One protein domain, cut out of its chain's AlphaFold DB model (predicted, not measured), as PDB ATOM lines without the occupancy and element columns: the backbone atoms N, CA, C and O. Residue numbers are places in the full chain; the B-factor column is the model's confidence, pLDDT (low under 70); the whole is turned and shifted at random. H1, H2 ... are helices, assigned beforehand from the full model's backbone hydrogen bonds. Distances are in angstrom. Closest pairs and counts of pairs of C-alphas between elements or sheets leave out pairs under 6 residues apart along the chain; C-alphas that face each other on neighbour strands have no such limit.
ATOM      1  N   VAL A  77      30.151 -39.691 -29.485       93.06
ATOM      2  CA  VAL A  77      31.461 -39.116 -29.119       93.06
ATOM      3  C   VAL A  77      32.477 -39.266 -30.253       93.06
ATOM      4  O   VAL A  77      33.310 -38.384 -30.455       93.06
ATOM      5  N   GLU A  78      32.414 -40.371 -30.989       91.81
ATOM      6  CA  GLU A  78      33.257 -40.636 -32.154       91.81
ATOM      7  C   GLU A  78      32.788 -39.820 -33.359       91.81
ATOM      8  O   GLU A  78      33.576 -39.056 -33.915       91.81
ATOM      9  N   SER A  79      31.489 -39.872 -33.667       89.62
ATOM     10  CA  SER A  79      30.836 -39.080 -34.714       89.62
ATOM     11  C   SER A  79      31.162 -37.586 -34.581       89.62
ATOM     12  O   SER A  79      31.704 -36.986 -35.510       89.62
ATOM     13  N   ILE A  80      30.975 -36.989 -33.394       88.81
ATOM     14  CA  ILE A  80      31.280 -35.563 -33.198       88.81
ATOM     15  C   ILE A  80      32.783 -35.256 -33.294       88.81
ATOM     16  O   ILE A  80      33.157 -34.164 -33.720       88.81
ATOM     17  N   SER A  81      33.656 -36.208 -32.937       89.06
ATOM     18  CA  SER A  81      35.112 -36.041 -33.061       89.06
ATOM     19  C   SER A  81      35.598 -36.041 -34.513       89.06
ATOM     20  O   SER A  81      36.610 -35.407 -34.803       89.06
ATOM     21  N   GLN A  82      34.853 -36.691 -35.414       85.81
ATOM     22  CA  GLN A  82      35.065 -36.622 -36.861       85.81
ATOM     23  C   GLN A  82      34.527 -35.302 -37.436       85.81
ATOM     24  O   GLN A  82      35.158 -34.721 -38.313       85.81
ATOM     25  N   SER A  83      33.410 -34.780 -36.908       82.12
ATOM     26  CA  SER A  83      32.835 -33.500 -37.362       82.12
ATOM     27  C   SER A  83      33.699 -32.276 -37.033       82.12
ATOM     28  O   SER A  83      33.633 -31.278 -37.745       82.12
ATOM     29  N   ALA A  84      34.461 -32.299 -35.931       83.25
ATOM     30  CA  ALA A  84      35.333 -31.189 -35.547       83.25
ATOM     31  C   ALA A  84      36.494 -31.622 -34.633       83.25
ATOM     32  O   ALA A  84      36.306 -32.280 -33.606       83.25
ATOM     33  N   ALA A  85      37.706 -31.163 -34.955       83.75
ATOM     34  CA  ALA A  85      38.915 -31.476 -34.197       83.75
ATOM     35  C   ALA A  85      38.797 -31.060 -32.716       83.75
ATOM     36  O   ALA A  85      38.575 -29.896 -32.387       83.75
ATOM     37  N   GLY A  86      38.957 -32.025 -31.804       86.50
ATOM     38  CA  GLY A  86      38.862 -31.801 -30.355       86.50
ATOM     39  C   GLY A  86      37.438 -31.755 -29.784       86.50
ATOM     40  O   GLY A  86      37.284 -31.582 -28.574       86.50
ATOM     41  N   ALA A  87      36.396 -31.960 -30.598       88.50
ATOM     42  CA  ALA A  87      34.999 -31.920 -30.152       88.50
ATOM     43  C   ALA A  87      34.616 -33.016 -29.141       88.50
ATOM     44  O   ALA A  87      33.653 -32.853 -28.391       88.50
ATOM     45  N   SER A  88      35.401 -34.094 -29.041       89.31
ATOM     46  CA  SER A  88      35.241 -35.146 -28.027       89.31
ATOM     47  C   SER A  88      35.240 -34.611 -26.584       89.31
ATOM     48  O   SER A  88      34.618 -35.220 -25.709       89.31
ATOM     49  N   ILE A  89      35.825 -33.429 -26.339       91.94
ATOM     50  CA  ILE A  89      35.762 -32.713 -25.051       91.94
ATOM     51  C   ILE A  89      34.324 -32.402 -24.596       91.94
ATOM     52  O   ILE A  89      34.087 -32.197 -23.403       91.94
ATOM     53  N   MET A  90      33.340 -32.382 -25.505       92.00
ATOM     54  CA  MET A  90      31.934 -32.163 -25.148       92.00
ATOM     55  C   MET A  90      31.381 -33.242 -24.216       92.00
ATOM     56  O   MET A  90      30.531 -32.925 -23.384       92.00
ATOM     57  N   TYR A  91      31.910 -34.470 -24.260       94.00
ATOM     58  CA  TYR A  91      31.586 -35.503 -23.274       94.00
ATOM     59  C   TYR A  91      31.915 -35.045 -21.843       94.00
ATOM     60  O   TYR A  91      31.057 -35.082 -20.957       94.00
ATOM     61  N   ASP A  92      33.134 -34.549 -21.622       93.44
ATOM     62  CA  ASP A  92      33.579 -34.103 -20.299       93.44
ATOM     63  C   ASP A  92      32.894 -32.797 -19.874       93.44
ATOM     64  O   ASP A  92      32.571 -32.617 -18.698       93.44
ATOM     65  N   LYS A  93      32.602 -31.902 -20.827       92.50
ATOM     66  CA  LYS A  93      31.867 -30.650 -20.574       92.50
ATOM     67  C   LYS A  93      30.408 -30.889 -20.177       92.50
ATOM     68  O   LYS A  93      29.932 -30.226 -19.257       92.50
ATOM     69  N   LEU A  94      29.712 -31.833 -20.814       93.19
ATOM     70  CA  LEU A  94      28.363 -32.250 -20.411       93.19
ATOM     71  C   LEU A  94      28.389 -32.883 -19.017       93.19
ATOM     72  O   LEU A  94      27.642 -32.457 -18.131       93.19
ATOM     73  N   LYS A  95      29.325 -33.813 -18.784       92.56
ATOM     74  CA  LYS A  95      29.505 -34.474 -17.485       92.56
ATOM     75  C   LYS A  95      29.768 -33.471 -16.355       92.56
ATOM     76  O   LYS A  95      29.182 -33.598 -15.283       92.56
ATOM     77  N   ALA A  96      30.582 -32.441 -16.601       91.44
ATOM     78  CA  ALA A  96      30.846 -31.364 -15.644       91.44
ATOM     79  C   ALA A  96      29.601 -30.515 -15.303       91.44
ATOM     80  O   ALA A  96      29.544 -29.929 -14.225       91.44
ATOM     81  N   LYS A  97      28.591 -30.479 -16.183       90.44
ATOM     82  CA  LYS A  97      27.284 -29.833 -15.948       90.44
ATOM     83  C   LYS A  97      26.247 -30.759 -15.297       90.44
ATOM     84  O   LYS A  97      25.081 -30.386 -15.196       90.44
ATOM     85  N   GLY A  98      26.636 -31.972 -14.889       91.25
ATOM     86  CA  GLY A  98      25.711 -32.982 -14.362       91.25
ATOM     87  C   GLY A  98      24.798 -33.602 -15.426       91.25
ATOM     88  O   GLY A  98      23.780 -34.197 -15.085       91.25
ATOM     89  N   GLN A  99      25.141 -33.457 -16.710       89.06
ATOM     90  CA  GLN A  99      24.404 -34.033 -17.831       89.06
ATOM     91  C   GLN A  99      25.194 -35.217 -18.393       89.06
ATOM     92  O   GLN A  99      26.386 -35.103 -18.667       89.06
ATOM     93  N   THR A 100      24.546 -36.366 -18.578       87.31
ATOM     94  CA  THR A 100      25.229 -37.590 -19.025       87.31
ATOM     95  C   THR A 100      24.473 -38.252 -20.158       87.31
ATOM     96  O   THR A 100      23.432 -38.856 -19.932       87.31
ATOM     97  N   ILE A 101      25.061 -38.179 -21.350       91.94
ATOM     98  CA  ILE A 101      24.731 -39.031 -22.491       91.94
ATOM     99  C   ILE A 101      25.739 -40.193 -22.450       91.94
ATOM    100  O   ILE A 101      26.950 -39.931 -22.421       91.94
ATOM    101  N   PRO A 102      25.309 -41.467 -22.399       92.94
ATOM    102  CA  PRO A 102      26.224 -42.607 -22.433       92.94
ATOM    103  C   PRO A 102      27.145 -42.562 -23.659       92.94
ATOM    104  O   PRO A 102      26.715 -42.193 -24.748       92.94
ATOM    105  N   LYS A 103      28.418 -42.961 -23.515       91.81
ATOM    106  CA  LYS A 103      29.348 -43.005 -24.664       91.81
ATOM    107  C   LYS A 103      28.909 -43.997 -25.742       91.81
ATOM    108  O   LYS A 103      29.274 -43.817 -26.887       91.81
ATOM    109  N   SER A 104      28.144 -45.023 -25.377       91.94
ATOM    110  CA  SER A 104      27.611 -46.040 -26.288       91.94
ATOM    111  C   SER A 104      26.360 -45.599 -27.057       91.94
ATOM    112  O   SER A 104      25.883 -46.355 -27.894       91.94
ATOM    113  N   THR A 105      25.789 -44.427 -26.762       92.62
ATOM    114  CA  THR A 105      24.621 -43.918 -27.491       92.62
ATOM    115  C   THR A 105      25.042 -43.512 -28.907       92.62
ATOM    116  O   THR A 105      26.027 -42.791 -29.081       92.62
ATOM    117  N   THR A 106      24.310 -43.954 -29.926       93.06
ATOM    118  CA  THR A 106      24.485 -43.465 -31.304       93.06
ATOM    119  C   THR A 106      23.652 -42.193 -31.507       93.06
ATOM    120  O   THR A 106      22.648 -42.016 -30.807       93.06
ATOM    121  N   PRO A 107      24.000 -41.292 -32.445       90.94
ATOM    122  CA  PRO A 107      23.232 -40.065 -32.692       90.94
ATOM    123  C   PRO A 107      21.724 -40.302 -32.895       90.94
ATOM    124  O   PRO A 107      20.901 -39.569 -32.347       90.94
ATOM    125  N   ARG A 108      21.347 -41.382 -33.599       89.38
ATOM    126  CA  ARG A 108      19.946 -41.786 -33.825       89.38
ATOM    127  C   ARG A 108      19.187 -42.117 -32.531       89.38
ATOM    128  O   ARG A 108      17.973 -41.949 -32.478       89.38
ATOM    129  N   MET A 109      19.881 -42.582 -31.490       91.19
ATOM    130  CA  MET A 109      19.288 -42.949 -30.197       91.19
ATOM    131  C   MET A 109      19.216 -41.786 -29.194       91.19
ATOM    132  O   MET A 109      18.645 -41.955 -28.116       91.19
ATOM    133  N   MET A 110      19.789 -40.622 -29.508       93.06
ATOM    134  CA  MET A 110      19.772 -39.462 -28.614       93.06
ATOM    135  C   MET A 110      18.390 -38.802 -28.564       93.06
ATOM    136  O   MET A 110      17.786 -38.480 -29.588       93.06
ATOM    137  N   THR A 111      17.904 -38.533 -27.354       94.12
ATOM    138  CA  THR A 111      16.650 -37.802 -27.137       94.12
ATOM    139  C   THR A 111      16.783 -36.325 -27.519       94.12
ATOM    140  O   THR A 111      17.867 -35.739 -27.480       94.12
ATOM    141  N   GLY A 112      15.658 -35.661 -27.812       93.62
ATOM    142  CA  GLY A 112      15.654 -34.227 -28.136       93.62
ATOM    143  C   GLY A 112      16.290 -33.342 -27.053       93.62
ATOM    144  O   GLY A 112      16.954 -32.358 -27.372       93.62
ATOM    145  N   GLN A 113      16.173 -33.711 -25.772       93.38
ATOM    146  CA  GLN A 113      16.801 -32.959 -24.682       93.38
ATOM    147  C   GLN A 113      18.321 -33.175 -24.619       93.38
ATOM    148  O   GLN A 113      19.058 -32.242 -24.298       93.38
ATOM    149  N   GLU A 114      18.809 -34.369 -24.956       94.38
ATOM    150  CA  GLU A 114      20.245 -34.636 -25.088       94.38
ATOM    151  C   GLU A 114      20.845 -33.861 -26.268       94.38
ATOM    152  O   GLU A 114      21.895 -33.241 -26.105       94.38
ATOM    153  N   TRP A 115      20.133 -33.777 -27.396       93.25
ATOM    154  CA  TRP A 115      20.496 -32.909 -28.522       93.25
ATOM    155  C   TRP A 115      20.546 -31.422 -28.146       93.25
ATOM    156  O   TRP A 115      21.526 -30.741 -28.451       93.25
ATOM    157  N   ILE A 116      19.538 -30.911 -27.430       93.56
ATOM    158  CA  ILE A 116      19.514 -29.523 -26.930       93.56
ATOM    159  C   ILE A 116      20.705 -29.254 -25.998       93.56
ATOM    160  O   ILE A 116      21.344 -28.203 -26.085       93.56
ATOM    161  N   ASN A 117      21.015 -30.193 -25.106       93.12
ATOM    162  CA  ASN A 117      22.131 -30.087 -24.168       93.12
ATOM    163  C   ASN A 117      23.492 -30.115 -24.877       93.12
ATOM    164  O   ASN A 117      24.341 -29.260 -24.607       93.12
ATOM    165  N   LEU A 118      23.680 -31.039 -25.824       92.62
ATOM    166  CA  LEU A 118      24.880 -31.121 -26.654       92.62
ATOM    167  C   LEU A 118      25.062 -29.842 -27.485       92.62
ATOM    168  O   LEU A 118      26.150 -29.275 -27.485       92.62
ATOM    169  N   SER A 119      23.994 -29.316 -28.091       90.56
ATOM    170  CA  SER A 119      24.018 -28.057 -28.853       90.56
ATOM    171  C   SER A 119      24.373 -26.838 -27.988       90.56
ATOM    172  O   SER A 119      25.181 -25.999 -28.393       90.56
ATOM    173  N   LYS A 120      23.856 -26.740 -26.754       92.00
ATOM    174  CA  LYS A 120      24.291 -25.704 -25.794       92.00
ATOM    175  C   LYS A 120      25.779 -25.837 -25.471       92.00
ATOM    176  O   LYS A 120      26.512 -24.853 -25.508       92.00
ATOM    177  N   CYS A 121      26.241 -27.062 -25.216       91.88
ATOM    178  CA  CYS A 121      27.648 -27.344 -24.950       91.88
ATOM    179  C   CYS A 121      28.564 -27.010 -26.144       91.88
ATOM    180  O   CYS A 121      29.646 -26.464 -25.938       91.88
ATOM    181  N   PHE A 122      28.120 -27.295 -27.369       90.38
ATOM    182  CA  PHE A 122      28.803 -26.936 -28.614       90.38
ATOM    183  C   PHE A 122      28.896 -25.415 -28.782       90.38
ATOM    184  O   PHE A 122      29.947 -24.887 -29.130       90.38
ATOM    185  N   ASN A 123      27.815 -24.686 -28.500       88.44
ATOM    186  CA  ASN A 123      27.780 -23.231 -28.652       88.44
ATOM    187  C   ASN A 123      28.641 -22.475 -27.633       88.44
ATOM    188  O   ASN A 123      29.160 -21.412 -27.963       88.44
ATOM    189  N   GLU A 124      28.831 -23.028 -26.434       89.81
ATOM    190  CA  GLU A 124      29.764 -22.506 -25.427       89.81
ATOM    191  C   GLU A 124      31.233 -22.900 -25.680       89.81
ATOM    192  O   GLU A 124      32.127 -22.428 -24.974       89.81
ATOM    193  N   TRP A 125      31.518 -23.784 -26.643       89.38
ATOM    194  CA  TRP A 125      32.879 -24.245 -26.913       89.38
ATOM    195  C   TRP A 125      33.665 -23.164 -27.678       89.38
ATOM    196  O   TRP A 125      33.341 -22.878 -28.831       89.38
TER     197      TRP A 125
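Overview. This is residues 77 to 125 of the 146 residues of an uncharacterized protein of Melampsora larici-populina (strain 98AG31 / pathotype 3-4-7) (UniProt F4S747). Two short helices, H1 and H2, form a helical hairpin opened into a V, and the later part of a third, H3, packs steeply on H2. A long loop, residues 97 to 111, joins H2 to H3. The printed part has 49 residues with three named helices, H1, H2, H3, and no named strand: all helix, compact, radius of gyration of the C-alphas 9.8 A, spans 24 by 21 by 15 A.

Along the chain. H1, residues 77 to 83, begins at C-alpha 77 (31.461, -39.116, -29.119) and is 10.1 A long. H2, residues 87 to 96, is 15.1 A long. H3, residues 112 to 123, is 16.4 A long and ends at C-alpha 123 (27.780, -23.231, -28.652).

Arrangement. H1 and H2 touch, closest at the C-alphas of Ser 81 and Ala 87, 5.0 A, at a steep tilt of 41 degrees, opposite ways. H3 touches H2 with residues 117 to 122 alone, closest at the C-alphas of Cys 121 and Met 90, 6.5 A; the tilt of 69 degrees, opposite ways, is steep, only just short of about perpendicular. H1 and H3 are apart. Every O i to N i+4 pair is within hydrogen-bond range in H1 and H3, 4 of 6 in H2.

Size, cuts and confidence. The C-alphas of Gln 82 and Gly 98, the two farthest apart, are 24.6 A apart. The printed part has no cut; the link H1 to H2 is tight, H2 to H3 long. No printed residue is under 70 in pLDDT.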